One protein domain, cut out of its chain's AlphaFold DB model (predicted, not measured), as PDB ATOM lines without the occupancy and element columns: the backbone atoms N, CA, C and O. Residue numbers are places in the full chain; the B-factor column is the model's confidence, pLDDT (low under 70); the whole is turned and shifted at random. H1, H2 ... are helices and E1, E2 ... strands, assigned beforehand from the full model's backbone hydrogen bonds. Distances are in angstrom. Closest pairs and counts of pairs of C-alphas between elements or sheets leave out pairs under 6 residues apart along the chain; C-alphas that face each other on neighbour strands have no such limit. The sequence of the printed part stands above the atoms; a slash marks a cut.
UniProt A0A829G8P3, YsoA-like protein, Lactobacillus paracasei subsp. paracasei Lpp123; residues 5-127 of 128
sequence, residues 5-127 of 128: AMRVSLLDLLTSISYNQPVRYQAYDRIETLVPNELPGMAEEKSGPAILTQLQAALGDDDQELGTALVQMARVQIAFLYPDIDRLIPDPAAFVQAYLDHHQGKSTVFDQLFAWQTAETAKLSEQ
ATOM      1  N   ALA A   5     -23.379 -12.852 -30.618       92.44
ATOM      2  CA  ALA A   5     -24.447 -13.106 -29.652       92.44
ATOM      3  C   ALA A   5     -24.705 -14.610 -29.471       92.44
ATOM      4  O   ALA A   5     -24.709 -15.100 -28.349       92.44
ATOM      5  N   MET A   6     -24.808 -15.367 -30.571       92.94
ATOM      6  CA  MET A   6     -24.951 -16.826 -30.501       92.94
ATOM      7  C   MET A   6     -23.716 -17.493 -29.898       92.94
ATOM      8  O   MET A   6     -23.853 -18.433 -29.123       92.94
ATOM      9  N   ARG A   7     -22.506 -17.030 -30.249       94.38
ATOM     10  CA  ARG A   7     -21.263 -17.600 -29.702       94.38
ATOM     11  C   ARG A   7     -21.191 -17.414 -28.187       94.38
ATOM     12  O   ARG A   7     -20.867 -18.370 -27.492       94.38
ATOM     13  N   VAL A   8     -21.535 -16.226 -27.695       95.00
ATOM     14  CA  VAL A   8     -21.603 -15.904 -26.266       95.00
ATOM     15  C   VAL A   8     -22.688 -16.726 -25.577       95.00
ATOM     16  O   VAL A   8     -22.399 -17.351 -24.567       95.00
ATOM     17  N   SER A   9     -23.898 -16.821 -26.143       93.62
ATOM     18  CA  SER A   9     -24.974 -17.637 -25.561       93.62
ATOM     19  C   SER A   9     -24.621 -19.123 -25.481       93.62
ATOM     20  O   SER A   9     -24.927 -19.773 -24.484       93.62
ATOM     21  N   LEU A  10     -23.967 -19.683 -26.508       94.94
ATOM     22  CA  LEU A  10     -23.481 -21.064 -26.453       94.94
ATOM     23  C   LEU A  10     -22.388 -21.226 -25.396       94.94
ATOM     24  O   LEU A  10     -22.375 -22.237 -24.699       94.94
ATOM     25  N   LEU A  11     -21.475 -20.259 -25.287       95.75
ATOM     26  CA  LEU A  11     -20.416 -20.315 -24.293       95.75
ATOM     27  C   LEU A  11     -20.985 -20.264 -22.870       95.75
ATOM     28  O   LEU A  11     -20.637 -21.122 -22.070       95.75
ATOM     29  N   ASP A  12     -21.909 -19.344 -22.592       94.81
ATOM     30  CA  ASP A  12     -22.594 -19.245 -21.298       94.81
ATOM     31  C   ASP A  12     -23.368 -20.529 -20.962       94.81
ATOM     32  O   ASP A  12     -23.251 -21.052 -19.855       94.81
ATOM     33  N   LEU A  13     -24.065 -21.125 -21.938       95.38
ATOM     34  CA  LEU A  13     -24.720 -22.422 -21.755       95.38
ATOM     35  C   LEU A  13     -23.716 -23.510 -21.348       95.38
ATOM     36  O   LEU A  13     -23.969 -24.246 -20.395       95.38
ATOM     37  N   LEU A  14     -22.580 -23.612 -22.044       96.50
ATOM     38  CA  LEU A  14     -21.535 -24.589 -21.730       96.50
ATOM     39  C   LEU A  14     -20.919 -24.349 -20.343       96.50
ATOM     40  O   LEU A  14     -20.701 -25.312 -19.608       96.50
ATOM     41  N   THR A  15     -20.687 -23.089 -19.970       95.56
ATOM     42  CA  THR A  15     -20.228 -22.699 -18.630       95.56
ATOM     43  C   THR A  15     -21.255 -23.110 -17.569       95.56
ATOM     44  O   THR A  15     -20.896 -23.736 -16.575       95.56
ATOM     45  N   SER A  16     -22.549 -22.865 -17.813       93.94
ATOM     46  CA  SER A  16     -23.643 -23.152 -16.870       93.94
ATOM     47  C   SER A  16     -23.829 -24.640 -16.554       93.94
ATOM     48  O   SER A  16     -24.251 -24.991 -15.453       93.94
ATOM     49  N   ILE A  17     -23.497 -25.525 -17.502       95.19
ATOM     50  CA  ILE A  17     -23.555 -26.985 -17.321       95.19
ATOM     51  C   ILE A  17     -22.206 -27.578 -16.893       95.19
ATOM     52  O   ILE A  17     -22.029 -28.797 -16.949       95.19
ATOM     53  N   SER A  18     -21.244 -26.730 -16.511       94.50
ATOM     54  CA  SER A  18     -19.886 -27.126 -16.124       94.50
ATOM     55  C   SER A  18     -19.187 -27.983 -17.185       94.50
ATOM     56  O   SER A  18     -18.470 -28.939 -16.871       94.50
ATOM     57  N   TYR A  19     -19.385 -27.658 -18.467       97.12
ATOM     58  CA  TYR A  19     -18.743 -28.380 -19.558       97.12
ATOM     59  C   TYR A  19     -17.219 -28.228 -19.475       97.12
ATOM     60  O   TYR A  19     -16.673 -27.128 -19.546       97.12
ATOM     61  N   ASN A  20     -16.525 -29.354 -19.322       97.12
ATOM     62  CA  ASN A  20     -15.112 -29.390 -18.942       97.12
ATOM     63  C   ASN A  20     -14.160 -29.768 -20.086       97.12
ATOM     64  O   ASN A  20     -12.988 -30.041 -19.832       97.12
ATOM     65  N   GLN A  21     -14.643 -29.825 -21.331       97.81
ATOM     66  CA  GLN A  21     -13.775 -30.071 -22.482       97.81
ATOM     67  C   GLN A  21     -13.358 -28.749 -23.138       97.81
ATOM     68  O   GLN A  21     -14.169 -27.819 -23.196       97.81
ATOM     69  N   PRO A  22     -12.126 -28.662 -23.674       97.25
ATOM     70  CA  PRO A  22     -11.678 -27.483 -24.396       97.25
ATOM     71  C   PRO A  22     -12.531 -27.216 -25.640       97.25
ATOM     72  O   PRO A  22     -12.793 -28.122 -26.433       97.25
ATOM     73  N   VAL A  23     -12.905 -25.958 -25.852       96.44
ATOM     74  CA  VAL A  23     -13.601 -25.494 -27.056       96.44
ATOM     75  C   VAL A  23     -12.820 -24.372 -27.719       96.44
ATOM     76  O   VAL A  23     -12.157 -23.570 -27.062       96.44
ATOM     77  N   ARG A  24     -12.904 -24.309 -29.048       96.25
ATOM     78  CA  ARG A  24     -12.301 -23.231 -29.830       96.25
ATOM     79  C   ARG A  24     -13.292 -22.074 -29.932       96.25
ATOM     80  O   ARG A  24     -14.360 -22.237 -30.516       96.25
ATOM     81  N   TYR A  25     -12.929 -20.917 -29.393       95.38
ATOM     82  CA  TYR A  25     -13.776 -19.732 -29.316       95.38
ATOM     83  C   TYR A  25     -13.178 -18.573 -30.115       95.38
ATOM     84  O   TYR A  25     -11.978 -18.317 -30.063       95.38
ATOM     85  N   GLN A  26     -14.024 -17.880 -30.879       94.94
ATOM     86  CA  GLN A  26     -13.669 -16.647 -31.584       94.94
ATOM     87  C   GLN A  26     -14.191 -15.462 -30.768       94.94
ATOM     88  O   GLN A  26     -15.374 -15.106 -30.871       94.94
ATOM     89  N   ALA A  27     -13.287 -14.862 -29.997       93.06
ATOM     90  CA  ALA A  27     -13.489 -13.591 -29.322       93.06
ATOM     91  C   ALA A  27     -13.410 -12.430 -30.330       93.06
ATOM     92  O   ALA A  27     -13.268 -12.643 -31.541       93.06
ATOM     93  N   TYR A  28     -13.500 -11.200 -29.826       94.25
ATOM     94  CA  TYR A  28     -13.351  -9.987 -30.631       94.25
ATOM     95  C   TYR A  28     -12.000  -9.938 -31.370       94.25
ATOM     96  O   TYR A  28     -11.970  -9.778 -32.589       94.25
ATOM     97  N   ASP A  29     -10.891 -10.118 -30.651       94.56
ATOM     98  CA  ASP A  29      -9.531  -9.855 -31.145       94.56
ATOM     99  C   ASP A  29      -8.707 -11.118 -31.440       94.56
ATOM    100  O   ASP A  29      -7.646 -11.034 -32.060       94.56
ATOM    101  N   ARG A  30      -9.174 -12.299 -31.017       94.19
ATOM    102  CA  ARG A  30      -8.445 -13.563 -31.189       94.19
ATOM    103  C   ARG A  30      -9.350 -14.779 -31.328       94.19
ATOM    104  O   ARG A  30     -10.522 -14.768 -30.957       94.19
ATOM    105  N   ILE A  31      -8.745 -15.859 -31.814       95.56
ATOM    106  CA  ILE A  31      -9.260 -17.216 -31.636       95.56
ATOM    107  C   ILE A  31      -8.444 -17.870 -30.534       95.56
ATOM    108  O   ILE A  31      -7.217 -17.888 -30.615       95.56
ATOM    109  N   GLU A  32      -9.115 -18.453 -29.554       94.81
ATOM    110  CA  GLU A  32      -8.463 -19.156 -28.459       94.81
ATOM    111  C   GLU A  32      -9.125 -20.499 -28.168       94.81
ATOM    112  O   GLU A  32     -10.219 -20.801 -28.650       94.81
ATOM    113  N   THR A  33      -8.426 -21.312 -27.384       96.88
ATOM    114  CA  THR A  33      -8.983 -22.520 -26.788       96.88
ATOM    115  C   THR A  33      -9.245 -22.223 -25.324       96.88
ATOM    116  O   THR A  33      -8.321 -21.837 -24.613       96.88
ATOM    117  N   LEU A  34     -10.482 -22.419 -24.884       95.75
ATOM    118  CA  LEU A  34     -10.908 -22.193 -23.505       95.75
ATOM    119  C   LEU A  34     -11.619 -23.432 -22.961       95.75
ATOM    120  O   LEU A  34     -12.115 -24.254 -23.734       95.75
ATOM    121  N   VAL A  35     -11.680 -23.565 -21.640       97.06
ATOM    122  CA  VAL A  35     -12.467 -24.598 -20.958       97.06
ATOM    123  C   VAL A  35     -13.652 -23.899 -20.288       97.06
ATOM    124  O   VAL A  35     -13.429 -23.140 -19.350       97.06
ATOM    125  N   PRO A  36     -14.905 -24.107 -20.741       96.19
ATOM    126  CA  PRO A  36     -16.049 -23.336 -20.243       96.19
ATOM    127  C   PRO A  36     -16.239 -23.407 -18.724       96.19
ATOM    128  O   PRO A  36     -16.491 -22.389 -18.098       96.19
ATOM    129  N   ASN A  37     -16.024 -24.572 -18.106       94.25
ATOM    130  CA  ASN A  37     -16.105 -24.736 -16.647       94.25
ATOM    131  C   ASN A  37     -15.053 -23.937 -15.839       94.25
ATOM    132  O   ASN A  37     -15.149 -23.866 -14.620       94.25
ATOM    133  N   GLU A  38     -14.023 -23.385 -16.483       94.69
ATOM    134  CA  GLU A  38     -13.031 -22.519 -15.828       94.69
ATOM    135  C   GLU A  38     -13.404 -21.033 -15.920       94.69
ATOM    136  O   GLU A  38     -12.779 -20.196 -15.268       94.69
ATOM    137  N   LEU A  39     -14.410 -20.691 -16.731       93.31
ATOM    138  CA  LEU A  39     -14.873 -19.321 -16.894       93.31
ATOM    139  C   LEU A  39     -15.866 -18.946 -15.790       93.31
ATOM    140  O   LEU A  39     -16.674 -19.782 -15.380       93.31
ATOM    141  N   PRO A  40     -15.885 -17.673 -15.355       89.06
ATOM    142  CA  PRO A  40     -16.991 -17.177 -14.548       89.06
ATOM    143  C   PRO A  40     -18.280 -17.252 -15.374       89.06
ATOM    144  O   PRO A  40     -18.283 -16.897 -16.556       89.06
ATOM    145  N   GLY A  41     -19.383 -17.701 -14.775       87.12
ATOM    146  CA  GLY A  41     -20.690 -17.633 -15.436       87.12
ATOM    147  C   GLY A  41     -21.066 -16.181 -15.736       87.12
ATOM    148  O   GLY A  41     -20.659 -15.281 -14.997       87.12
ATOM    149  N   MET A  42     -21.870 -15.912 -16.774       86.06
ATOM    150  CA  MET A  42     -22.260 -14.523 -17.076       86.06
ATOM    151  C   MET A  42     -22.987 -13.841 -15.905       86.06
ATOM    152  O   MET A  42     -22.897 -12.629 -15.751       86.06
ATOM    153  N   ALA A  43     -23.671 -14.603 -15.045       83.75
ATOM    154  CA  ALA A  43     -24.304 -14.075 -13.832       83.75
ATOM    155  C   ALA A  43     -23.301 -13.600 -12.759       83.75
ATOM    156  O   ALA A  43     -23.660 -12.810 -11.887       83.75
ATOM    157  N   GLU A  44     -22.064 -14.094 -12.799       85.56
ATOM    158  CA  GLU A  44     -20.988 -13.752 -11.861       85.56
ATOM    159  C   GLU A  44     -20.059 -12.657 -12.408       85.56
ATOM    160  O   GLU A  44     -19.225 -12.129 -11.669       85.56
ATOM    161  N   GLU A  45     -20.218 -12.299 -13.684       89.12
ATOM    162  CA  GLU A  45     -19.514 -11.216 -14.365       89.12
ATOM    163  C   GLU A  45     -19.938  -9.857 -13.777       89.12
ATOM    164  O   GLU A  45     -21.126  -9.541 -13.676       89.12
ATOM    165  N   LYS A  46     -18.965  -9.052 -13.328       90.44
ATOM    166  CA  LYS A  46     -19.228  -7.806 -12.576       90.44
ATOM    167  C   LYS A  46     -18.887  -6.541 -13.345       90.44
ATOM    168  O   LYS A  46     -19.417  -5.472 -13.032       90.44
ATOM    169  N   SER A  47     -18.000  -6.643 -14.316       92.69
ATOM    170  CA  SER A  47     -17.401  -5.517 -15.014       92.69
ATOM    171  C   SER A  47     -18.375  -4.917 -16.010       92.69
ATOM    172  O   SER A  47     -18.518  -3.697 -16.047       92.69
ATOM    173  N   GLY A  48     -19.153  -5.739 -16.716       93.25
ATOM    174  CA  GLY A  48     -20.227  -5.265 -17.578       93.25
ATOM    175  C   GLY A  48     -21.260  -4.415 -16.827       93.25
ATOM    176  O   GLY A  48     -21.456  -3.248 -17.182       93.25
ATOM    177  N   PRO A  49     -21.885  -4.927 -15.748       93.25
ATOM    178  CA  PRO A  49     -22.776  -4.138 -14.897       93.25
ATOM    179  C   PRO A  49     -22.137  -2.863 -14.324       93.25
ATOM    180  O   PRO A  49     -22.800  -1.823 -14.256       93.25
ATOM    181  N   ALA A  50     -20.858  -2.910 -13.934       94.06
ATOM    182  CA  ALA A  50     -20.145  -1.743 -13.416       94.06
ATOM    183  C   ALA A  50     -19.952  -0.654 -14.485       94.06
ATOM    184  O   ALA A  50     -20.226   0.517 -14.213       94.06
ATOM    185  N   ILE A  51     -19.558  -1.029 -15.707       96.12
ATOM    186  CA  ILE A  51     -19.428  -0.109 -16.848       96.12
ATOM    187  C   ILE A  51     -20.785   0.531 -17.168       96.12
ATOM    188  O   ILE A  51     -20.872   1.749 -17.316       96.12
ATOM    189  N   LEU A  52     -21.863  -0.258 -17.210       94.88
ATOM    190  CA  LEU A  52     -23.214   0.258 -17.470       94.88
ATOM    191  C   LEU A  52     -23.689   1.235 -16.394       94.88
ATOM    192  O   LEU A  52     -24.334   2.232 -16.710       94.88
ATOM    193  N   THR A  53     -23.348   0.974 -15.131       93.88
ATOM    194  CA  THR A  53     -23.666   1.880 -14.020       93.88
ATOM    195  C   THR A  53     -22.943   3.219 -14.177       93.88
ATOM    196  O   THR A  53     -23.550   4.271 -13.988       93.88
ATOM    197  N   GLN A  54     -21.666   3.196 -14.572       94.31
ATOM    198  CA  GLN A  54     -20.903   4.417 -14.841       94.31
ATOM    199  C   GLN A  54     -21.440   5.179 -16.059       94.31
ATOM    200  O   GLN A  54     -21.558   6.400 -16.001       94.31
ATOM    201  N   LEU A  55     -21.823   4.474 -17.128       94.25
ATOM    202  CA  LEU A  55     -22.442   5.086 -18.304       94.25
ATOM    203  C   LEU A  55     -23.760   5.783 -17.949       94.25
ATOM    204  O   LEU A  55     -23.966   6.933 -18.331       94.25
ATOM    205  N   GLN A  56     -24.626   5.118 -17.180       91.75
ATOM    206  CA  GLN A  56     -25.885   5.703 -16.717       91.75
ATOM    207  C   GLN A  56     -25.652   6.963 -15.874       91.75
ATOM    208  O   GLN A  56     -26.378   7.941 -16.028       91.75
ATOM    209  N   ALA A  57     -24.637   6.956 -15.005       91.00
ATOM    210  CA  ALA A  57     -24.285   8.121 -14.197       91.00
ATOM    211  C   ALA A  57     -23.731   9.282 -15.043       91.00
ATOM    212  O   ALA A  57     -24.016  10.438 -14.747       91.00
ATOM    213  N   ALA A  58     -22.961   8.985 -16.095       90.62
ATOM    214  CA  ALA A  58     -22.364   9.991 -16.975       90.62
ATOM    215  C   ALA A  58     -23.382  10.680 -17.900       90.62
ATOM    216  O   ALA A  58     -23.179  11.833 -18.273       90.62
ATOM    217  N   LEU A  59     -24.468   9.992 -18.265       88.44
ATOM    218  CA  LEU A  59     -25.529  10.539 -19.121       88.44
ATOM    219  C   LEU A  59     -26.440  11.548 -18.399       88.44
ATOM    220  O   LEU A  59     -27.045  12.386 -19.061       88.44
ATOM    221  N   GLY A  60     -26.515  11.505 -17.065       79.69
ATOM    222  CA  GLY A  60     -27.380  12.396 -16.284       79.69
ATOM    223  C   GLY A  60     -28.879  12.223 -16.587       79.69
ATOM    224  O   GLY A  60     -29.298  11.214 -17.149       79.69
ATOM    225  N   ASP A  61     -29.686  13.212 -16.187       71.94
ATOM    226  CA  ASP A  61     -31.158  13.202 -16.311       71.94
ATOM    227  C   ASP A  61     -31.696  14.023 -17.505       71.94
ATOM    228  O   ASP A  61     -32.909  14.093 -17.697       71.94
ATOM    229  N   ASP A  62     -30.828  14.654 -18.303       63.59
ATOM    230  CA  ASP A  62     -31.238  15.680 -19.280       63.59
ATOM    231  C   ASP A  62     -32.085  15.126 -20.445       63.59
ATOM    232  O   ASP A  62     -33.029  15.784 -20.882       63.59
ATOM    233  N   ASP A  63     -31.794  13.910 -20.923       68.88
ATOM    234  CA  ASP A  63     -32.602  13.195 -21.923       68.88
ATOM    235  C   ASP A  63     -32.705  11.707 -21.555       68.88
ATOM    236  O   ASP A  63     -31.894  10.866 -21.956       68.88
ATOM    237  N   GLN A  64     -33.705  11.382 -20.730       74.62
ATOM    238  CA  GLN A  64     -33.900  10.023 -20.219       74.62
ATOM    239  C   GLN A  64     -34.173   8.993 -21.322       74.62
ATOM    240  O   GLN A  64     -33.815   7.826 -21.152       74.62
ATOM    241  N   GLU A  65     -34.789   9.380 -22.441       78.19
ATOM    242  CA  GLU A  65     -35.148   8.437 -23.503       78.19
ATOM    243  C   GLU A  65     -33.920   8.071 -24.343       78.19
ATOM    244  O   GLU A  65     -33.600   6.883 -24.481       78.19
ATOM    245  N   LEU A  66     -33.165   9.073 -24.814       76.06
ATOM    246  CA  LEU A  66     -31.901   8.841 -25.516       76.06
ATOM    247  C   LEU A  66     -30.872   8.162 -24.606       76.06
ATOM    248  O   LEU A  66     -30.197   7.220 -25.031       76.06
ATOM    249  N   GLY A  67     -30.793   8.579 -23.339       83.44
ATOM    250  CA  GLY A  67     -29.918   7.957 -22.351       83.44
ATOM    251  C   GLY A  67     -30.249   6.480 -22.128       83.44
ATOM    252  O   GLY A  67     -29.357   5.630 -22.141       83.44
ATOM    253  N   THR A  68     -31.539   6.140 -22.023       85.88
ATOM    254  CA  THR A  68     -31.982   4.746 -21.880       85.88
ATOM    255  C   THR A  68     -31.600   3.915 -23.102       85.88
ATOM    256  O   THR A  68     -31.051   2.822 -22.948       85.88
ATOM    257  N   ALA A  69     -31.837   4.421 -24.315       88.00
ATOM    258  CA  ALA A  69     -31.492   3.708 -25.543       88.00
ATOM    259  C   ALA A  69     -29.981   3.429 -25.642       88.00
ATOM    260  O   ALA A  69     -29.575   2.301 -25.942       88.00
ATOM    261  N   LEU A  70     -29.145   4.421 -25.315       90.94
ATOM    262  CA  LEU A  70     -27.689   4.276 -25.306       90.94
ATOM    263  C   LEU A  70     -27.212   3.218 -24.306       90.94
ATOM    264  O   LEU A  70     -26.347   2.409 -24.651       90.94
ATOM    265  N   VAL A  71     -27.796   3.181 -23.104       93.12
ATOM    266  CA  VAL A  71     -27.463   2.186 -22.072       93.12
ATOM    267  C   VAL A  71     -27.918   0.780 -22.474       93.12
ATOM    268  O   VAL A  71     -27.178  -0.183 -22.260       93.12
ATOM    269  N   GLN A  72     -29.095   0.627 -23.091       91.19
ATOM    270  CA  GLN A  72     -29.547  -0.683 -23.581       91.19
ATOM    271  C   GLN A  72     -28.661  -1.202 -24.716       91.19
ATOM    272  O   GLN A  72     -28.302  -2.381 -24.729       91.19
ATOM    273  N   MET A  73     -28.250  -0.326 -25.633       92.44
ATOM    274  CA  MET A  73     -27.314  -0.700 -26.689       92.44
ATOM    275  C   MET A  73     -25.952  -1.098 -26.110       92.44
ATOM    276  O   MET A  73     -25.436  -2.166 -26.446       92.44
ATOM    277  N   ALA A  74     -25.424  -0.310 -25.168       95.19
ATOM    278  CA  ALA A  74     -24.172  -0.618 -24.482       95.19
ATOM    279  C   ALA A  74     -24.239  -1.976 -23.769       95.19
ATOM    280  O   ALA A  74     -23.279  -2.741 -23.814       95.19
ATOM    281  N   ARG A  75     -25.380  -2.324 -23.158       94.75
ATOM    282  CA  ARG A  75     -25.568  -3.609 -22.464       94.75
ATOM    283  C   ARG A  75     -25.337  -4.792 -23.394       94.75
ATOM    284  O   ARG A  75     -24.617  -5.719 -23.032       94.75
ATOM    285  N   VAL A  76     -25.923  -4.753 -24.588       93.62
ATOM    286  CA  VAL A  76     -25.746  -5.809 -25.594       93.62
ATOM    287  C   VAL A  76     -24.298  -5.844 -26.084       93.62
ATOM    288  O   VAL A  76     -23.675  -6.903 -26.118       93.62
ATOM    289  N   GLN A  77     -23.739  -4.682 -26.416       95.25
ATOM    290  CA  GLN A  77     -22.391  -4.569 -26.969       95.25
ATOM    291  C   GLN A  77     -21.297  -5.003 -25.984       95.25
ATOM    292  O   GLN A  77     -20.320  -5.628 -26.396       95.25
ATOM    293  N   ILE A  78     -21.460  -4.718 -24.692       96.31
ATOM    294  CA  ILE A  78     -20.543  -5.171 -23.639       96.31
ATOM    295  C   ILE A  78     -20.677  -6.681 -23.420       96.31
ATOM    296  O   ILE A  78     -19.665  -7.363 -23.285       96.31
ATOM    297  N   ALA A  79     -21.895  -7.235 -23.468       94.44
ATOM    298  CA  ALA A  79     -22.100  -8.680 -23.347       94.44
ATOM    299  C   ALA A  79     -21.379  -9.476 -24.452       94.44
ATOM    300  O   ALA A  79     -20.914 -10.589 -24.206       94.44
ATOM    301  N   PHE A  80     -21.208  -8.901 -25.650       95.88
ATOM    302  CA  PHE A  80     -20.432  -9.519 -26.734       95.88
ATOM    303  C   PHE A  80     -18.953  -9.734 -26.405       95.88
ATOM    304  O   PHE A  80     -18.283 -10.502 -27.096       95.88
ATOM    305  N   LEU A  81     -18.440  -9.053 -25.383       96.19
ATOM    306  CA  LEU A  81     -17.041  -9.126 -24.983       96.19
ATOM    307  C   LEU A  81     -16.775 -10.252 -23.990       96.19
ATOM    308  O   LEU A  81     -15.619 -10.482 -23.666       96.19
ATOM    309  N   TYR A  82     -17.797 -10.968 -23.519       95.00
ATOM    310  CA  TYR A  82     -17.601 -12.123 -22.650       95.00
ATOM    311  C   TYR A  82     -16.731 -13.206 -23.332       95.00
ATOM    312  O   TYR A  82     -16.939 -13.506 -24.518       95.00
ATOM    313  N   PRO A  83     -15.770 -13.819 -22.608       94.19
ATOM    314  CA  PRO A  83     -15.446 -13.644 -21.179       94.19
ATOM    315  C   PRO A  83     -14.362 -12.585 -20.879       94.19
ATOM    316  O   PRO A  83     -13.830 -12.532 -19.777       94.19
ATOM    317  N   ASP A  84     -14.013 -11.739 -21.843       95.06
ATOM    318  CA  ASP A  84     -12.828 -10.873 -21.854       95.06
ATOM    319  C   ASP A  84     -13.067  -9.416 -21.403       95.06
ATOM    320  O   ASP A  84     -12.207  -8.565 -21.651       95.06
ATOM    321  N   ILE A  85     -14.205  -9.086 -20.781       95.44
ATOM    322  CA  ILE A  85     -14.590  -7.686 -20.503       95.44
ATOM    323  C   ILE A  85     -13.468  -6.921 -19.779       95.44
ATOM    324  O   ILE A  85     -13.058  -5.873 -20.266       95.44
ATOM    325  N   ASP A  86     -12.897  -7.472 -18.705       94.00
ATOM    326  CA  ASP A  86     -11.809  -6.832 -17.940       94.00
ATOM    327  C   ASP A  86     -10.520  -6.630 -18.739       94.00
ATOM    328  O   ASP A  86      -9.787  -5.659 -18.549       94.00
ATOM    329  N   ARG A  87     -10.216  -7.562 -19.644       94.44
ATOM    330  CA  ARG A  87      -9.005  -7.501 -20.467       94.44
ATOM    331  C   ARG A  87      -9.146  -6.454 -21.567       94.44
ATOM    332  O   ARG A  87      -8.178  -5.767 -21.886       94.44
ATOM    333  N   LEU A  88     -10.330  -6.368 -22.170       96.06
ATOM    334  CA  LEU A  88     -10.632  -5.436 -23.256       96.06
ATOM    335  C   LEU A  88     -10.949  -4.029 -22.742       96.06
ATOM    336  O   LEU A  88     -10.673  -3.053 -23.437       96.06
ATOM    337  N   ILE A  89     -11.501  -3.924 -21.533       96.06
ATOM    338  CA  ILE A  89     -11.880  -2.674 -20.874       96.06
ATOM    339  C   ILE A  89     -11.214  -2.629 -19.487       96.06
ATOM    340  O   ILE A  89     -11.881  -2.779 -18.464       96.06
ATOM    341  N   PRO A  90      -9.886  -2.420 -19.427       94.00
ATOM    342  CA  PRO A  90      -9.168  -2.356 -18.153       94.00
ATOM    343  C   PRO A  90      -9.463  -1.069 -17.367       94.00
ATOM    344  O   PRO A  90      -9.280  -1.033 -16.153       94.00
ATOM    345  N   ASP A  91      -9.912  -0.010 -18.053       95.31
ATOM    346  CA  ASP A  91     -10.348   1.254 -17.455       95.31
ATOM    347  C   ASP A  91     -11.806   1.547 -17.866       95.31
ATOM    348  O   ASP A  91     -12.055   2.091 -18.950       95.31
ATOM    349  N   PRO A  92     -12.782   1.179 -17.014       94.94
ATOM    350  CA  PRO A  92     -14.198   1.441 -17.254       94.94
ATOM    351  C   PRO A  92     -14.527   2.915 -17.503       94.94
ATOM    352  O   PRO A  92     -15.362   3.211 -18.356       94.94
ATOM    353  N   ALA A  93     -13.861   3.843 -16.810       94.44
ATOM    354  CA  ALA A  93     -14.153   5.267 -16.935       94.44
ATOM    355  C   ALA A  93     -13.684   5.801 -18.295       94.44
ATOM    356  O   ALA A  93     -14.427   6.516 -18.975       94.44
ATOM    357  N   ALA A  94     -12.485   5.397 -18.731       95.88
ATOM    358  CA  ALA A  94     -11.981   5.732 -20.061       95.88
ATOM    359  C   ALA A  94     -12.866   5.154 -21.176       95.88
ATOM    360  O   ALA A  94     -13.122   5.834 -22.173       95.88
ATOM    361  N   PHE A  95     -13.371   3.928 -21.006       97.25
ATOM    362  CA  PHE A  95     -14.299   3.328 -21.964       97.25
ATOM    363  C   PHE A  95     -15.637   4.066 -22.022       97.25
ATOM    364  O   PHE A  95     -16.114   4.342 -23.118       97.25
ATOM    365  N   VAL A  96     -16.232   4.428 -20.880       95.94
ATOM    366  CA  VAL A  96     -17.490   5.195 -20.846       95.94
ATOM    367  C   VAL A  96     -17.331   6.535 -21.561       95.94
ATOM    368  O   VAL A  96     -18.163   6.878 -22.400       95.94
ATOM    369  N   GLN A  97     -16.245   7.262 -21.293       95.62
ATOM    370  CA  GLN A  97     -15.967   8.524 -21.977       95.62
ATOM    371  C   GLN A  97     -15.819   8.319 -23.492       95.62
ATOM    372  O   GLN A  97     -16.451   9.030 -24.271       95.62
ATOM    373  N   ALA A  98     -15.052   7.310 -23.912       96.75
ATOM    374  CA  ALA A  98     -14.903   6.968 -25.323       96.75
ATOM    375  C   ALA A  98     -16.239   6.566 -25.970       96.75
ATOM    376  O   ALA A  98     -16.523   6.963 -27.093       96.75
ATOM    377  N   TYR A  99     -17.093   5.824 -25.267       95.69
ATOM    378  CA  TYR A  99     -18.404   5.433 -25.772       95.69
ATOM    379  C   TYR A  99     -19.283   6.660 -26.051       95.69
ATOM    380  O   TYR A  99     -19.874   6.773 -27.124       95.69
ATOM    381  N   LEU A 100     -19.318   7.623 -25.126       93.81
ATOM    382  CA  LEU A 100     -20.046   8.881 -25.313       93.81
ATOM    383  C   LEU A 100     -19.455   9.729 -26.447       93.81
ATOM    384  O   LEU A 100     -20.198  10.261 -27.271       93.81
ATOM    385  N   ASP A 101     -18.128   9.833 -26.514       95.38
ATOM    386  CA  ASP A 101     -17.430  10.566 -27.570       95.38
ATOM    387  C   ASP A 101     -17.681   9.955 -28.958       95.38
ATOM    388  O   ASP A 101     -17.925  10.693 -29.916       95.38
ATOM    389  N   HIS A 102     -17.718   8.624 -29.059       95.06
ATOM    390  CA  HIS A 102     -18.055   7.904 -30.287       95.06
ATOM    391  C   HIS A 102     -19.466   8.251 -30.784       95.06
ATOM    392  O   HIS A 102     -19.641   8.577 -31.959       95.06
ATOM    393  N   HIS A 103     -20.465   8.274 -29.892       90.75
ATOM    394  CA  HIS A 103     -21.844   8.668 -30.236       90.75
ATOM    395  C   HIS A 103     -21.993  10.158 -30.572       90.75
ATOM    396  O   HIS A 103     -22.954  10.552 -31.229       90.75
ATOM    397  N   GLN A 104     -21.017  10.986 -30.197       90.69
ATOM    398  CA  GLN A 104     -20.894  12.379 -30.643       90.69
ATOM    399  C   GLN A 104     -20.096  12.523 -31.953       90.69
ATOM    400  O   GLN A 104     -19.832  13.642 -32.394       90.69
ATOM    401  N   GLY A 105     -19.693  11.412 -32.580       93.00
ATOM    402  CA  GLY A 105     -18.935  11.392 -33.832       93.00
ATOM    403  C   GLY A 105     -17.443  11.702 -33.680       93.00
ATOM    404  O   GLY A 105     -16.789  12.047 -34.666       93.00
ATOM    405  N   LYS A 106     -16.886  11.612 -32.466       95.75
ATOM    406  CA  LYS A 106     -15.451  11.801 -32.218       95.75
ATOM    407  C   LYS A 106     -14.705  10.473 -32.349       95.75
ATOM    408  O   LYS A 106     -15.241   9.413 -32.039       95.75
ATOM    409  N   SER A 107     -13.450  10.550 -32.787       95.56
ATOM    410  CA  SER A 107     -12.550   9.391 -32.822       95.56
ATOM    411  C   SER A 107     -12.011   9.078 -31.430       95.56
ATOM    412  O   SER A 107     -11.740   9.980 -30.634       95.56
ATOM    413  N   THR A 108     -11.846   7.790 -31.153       96.69
ATOM    414  CA  THR A 108     -11.461   7.253 -29.852       96.69
ATOM    415  C   THR A 108     -10.457   6.117 -30.001       96.69
ATOM    416  O   THR A 108     -10.314   5.493 -31.052       96.69
ATOM    417  N   VAL A 109      -9.790   5.769 -28.902       93.75
ATOM    418  CA  VAL A 109      -8.899   4.597 -28.870       93.75
ATOM    419  C   VAL A 109      -9.647   3.262 -29.033       93.75
ATOM    420  O   VAL A 109      -9.013   2.242 -29.289       93.75
ATOM    421  N   PHE A 110     -10.980   3.265 -28.929       96.38
ATOM    422  CA  PHE A 110     -11.845   2.088 -29.047       96.38
ATOM    423  C   PHE A 110     -12.574   2.003 -30.398       96.38
ATOM    424  O   PHE A 110     -13.430   1.138 -30.570       96.38
ATOM    425  N   ASP A 111     -12.230   2.829 -31.391       96.12
ATOM    426  CA  ASP A 111     -12.978   2.910 -32.659       96.12
ATOM    427  C   ASP A 111     -13.114   1.561 -33.385       96.12
ATOM    428  O   ASP A 111     -14.173   1.252 -33.932       96.12
ATOM    429  N   GLN A 112     -12.077   0.717 -33.354       96.81
ATOM    430  CA  GLN A 112     -12.147  -0.628 -33.943       96.81
ATOM    431  C   GLN A 112     -13.149  -1.530 -33.211       96.81
ATOM    432  O   GLN A 112     -13.901  -2.268 -33.851       96.81
ATOM    433  N   LEU A 113     -13.186  -1.435 -31.878       96.88
ATOM    434  CA  LEU A 113     -14.109  -2.195 -31.046       96.88
ATOM    435  C   LEU A 113     -15.550  -1.755 -31.310       96.88
ATOM    436  O   LEU A 113     -16.405  -2.602 -31.556       96.88
ATOM    437  N   PHE A 114     -15.809  -0.445 -31.342       96.62
ATOM    438  CA  PHE A 114     -17.139   0.101 -31.622       96.62
ATOM    439  C   PHE A 114     -17.617  -0.213 -33.043       96.62
ATOM    440  O   PHE A 114     -18.788  -0.554 -33.242       96.62
ATOM    441  N   ALA A 115     -16.720  -0.176 -34.034       96.06
ATOM    442  CA  ALA A 115     -17.038  -0.578 -35.401       96.06
ATOM    443  C   ALA A 115     -17.425  -2.063 -35.475       96.06
ATOM    444  O   ALA A 115     -18.422  -2.419 -36.107       96.06
ATOM    445  N   TRP A 116     -16.675  -2.932 -34.792       96.19
ATOM    446  CA  TRP A 116     -17.003  -4.353 -34.711       96.19
ATOM    447  C   TRP A 116     -18.319  -4.604 -33.966       96.19
ATOM    448  O   TRP A 116     -19.162  -5.342 -34.469       96.19
ATOM    449  N   GLN A 117     -18.543  -3.953 -32.820       95.69
ATOM    450  CA  GLN A 117     -19.787  -4.064 -32.054       95.69
ATOM    451  C   GLN A 117     -20.996  -3.614 -32.882       95.69
ATOM    452  O   GLN A 117     -22.010  -4.304 -32.902       95.69
ATOM    453  N   THR A 118     -20.881  -2.509 -33.621       93.19
ATOM    454  CA  THR A 118     -21.923  -2.038 -34.549       93.19
ATOM    455  C   THR A 118     -22.216  -3.075 -35.636       93.19
ATOM    456  O   THR A 118     -23.379  -3.397 -35.888       93.19
ATOM    457  N   ALA A 119     -21.175  -3.650 -36.244       93.94
ATOM    458  CA  ALA A 119     -21.330  -4.683 -37.266       93.94
ATOM    459  C   ALA A 119     -21.953  -5.979 -36.715       93.94
ATOM    460  O   ALA A 119     -22.717  -6.638 -37.417       93.94
ATOM    461  N   GLU A 120     -21.643  -6.369 -35.477       93.88
ATOM    462  CA  GLU A 120     -22.256  -7.534 -34.832       93.88
ATOM    463  C   GLU A 120     -23.708  -7.275 -34.414       93.88
ATOM    464  O   GLU A 120     -24.550  -8.149 -34.610       93.88
ATOM    465  N   THR A 121     -24.030  -6.081 -33.910       91.19
ATOM    466  CA  THR A 121     -25.414  -5.698 -33.591       91.19
ATOM    467  C   THR A 121     -26.290  -5.699 -34.845       91.19
ATOM    468  O   THR A 121     -27.401  -6.221 -34.803       91.19
ATOM    469  N   ALA A 122     -25.786  -5.203 -35.982       91.06
ATOM    470  CA  ALA A 122     -26.525  -5.203 -37.249       91.06
ATOM    471  C   ALA A 122     -26.943  -6.617 -37.701       91.06
ATOM    472  O   ALA A 122     -28.058  -6.811 -38.186       91.06
ATOM    473  N   LYS A 123     -26.101  -7.631 -37.452       90.44
ATOM    474  CA  LYS A 123     -26.415  -9.038 -37.770       90.44
ATOM    475  C   LYS A 123     -27.606  -9.580 -36.984       90.44
ATOM    476  O   LYS A 123     -28.203 -10.558 -37.419       90.44
ATOM    477  N   LEU A 124     -27.940  -8.991 -35.832       83.38
ATOM    478  CA  LEU A 124     -29.114  -9.392 -35.053       83.38
ATOM    479  C   LEU A 124     -30.411  -8.911 -35.703       83.38
ATOM    480  O   LEU A 124     -31.405  -9.628 -35.677       83.38
ATOM    481  N   SER A 125     -30.394  -7.726 -36.314       74.81
ATOM    482  CA  SER A 125     -31.550  -7.171 -37.024       74.81
ATOM    483  C   SER A 125     -31.835  -7.887 -38.343       74.81
ATOM    484  O   SER A 125     -32.984  -7.975 -38.745       74.81
ATOM    485  N   GLU A 126     -30.810  -8.433 -39.001       70.69
ATOM    486  CA  GLU A 126     -30.958  -9.231 -40.230       70.69
ATOM    487  C   GLU A 126     -31.558 -10.628 -39.985       70.69
ATOM    488  O   GLU A 126     -31.912 -11.328 -40.933       70.69
ATOM    489  N   GLN A 127     -31.636 -11.058 -38.723       56.66
ATOM    490  CA  GLN A 127     -32.143 -12.371 -38.313       56.66
ATOM    491  C   GLN A 127     -33.552 -12.323 -37.705       56.66
ATOM    492  O   GLN A 127     -34.093 -13.386 -37.389       56.66
TER     493      GLN A 127
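Overview. This is residues 5 to 127 of the 128 residues of the protein "YsoA-like protein" of Lactobacillus paracasei subsp. paracasei Lpp123 (UniProt A0A829G8P3). This is an elongated body with a helical end and a small two-stranded head: the hairpin H2 and H3 makes the helical end with H5 packed steeply on H2, while the hairpin E1 and E2, with H1 at E1, makes the head. H6 runs crosswise near the last residues of H3, and the short H4 is at the first residues of H2. The printed part has 123 residues, with six named helices and two named strands in the order H1 E1 E2 H2 H3 H4 H5 H6; the sheet, E1 - E2, is antiparallel and the class is mostly helix. It is compact, with a radius of gyration of the C-alphas of 15.2 A, and spans 48 by 28 by 26 A.

Arrangement. Start with H1, residues 5 to 16, and E1, residues 23 to 26, whose closest C-alphas, of Arg 7 and Tyr 25, are 7.8 A apart. E1 forms an antiparallel hairpin with E2, residues 31 to 34, at 147 degrees; look for N 23 and O 34, and N 25 and O 32, each 2.8 A apart and within hydrogen-bond range. Next, H2, residues 47 to 59, and H3, residues 64 to 79, form a helical hairpin: they touch at a shallow tilt of 21 degrees, opposite ways, with the closest C-alphas, of Leu 59 and Gly 67, 6.0 A apart. H4, residues 85 to 88, only just touches H2, with 3 pairs of C-alphas within 8 A, the closest being the C-alphas of Ser 47 and Asp 86 at 6.4 A; H2 touches H4 with residues 47 to 48 alone. H5, residues 92 to 103, touches H2 with its residues 92 to 96 alone, at a steep tilt of 54 degrees; the closest C-alphas, of Ile 51 and Pro 92, are 5.5 A apart. H6, residues 111 to 125, is close to but not clearly touching H3, about perpendicular at 84 degrees, with the closest C-alphas, of Gln 77 and Gln 117, 5.7 A apart. H6 and H2 are apart. In H1, H2, H3 and H5 every O i to N i+4 pair is within hydrogen-bond range; in H6 8 of 11 are, and H4 is too short for such a pair.

Along the chain. Find C-alpha 5 at (-24.447, -13.106, -29.652); from there H1 runs 16.3 A. H2 is 18.5 A long, and H3 runs 22.3 A from C-alpha 64 at (-33.900, 10.023, -20.219). H5 is 16.7 A long, and H6, 21.6 A long, ends at C-alpha 125 at (-31.550, -7.171, -37.024).

Size, cuts and confidence. The C-alphas of Gln 21 and Asp 62 are the two farthest apart, at 49.1 A. The printed part has no cut, and the link from E2 to H2, residues 35 to 46, is long. The mean pLDDT of the printed part is 92.0; look for values under 70 at residues 62 to 63 and residue 127.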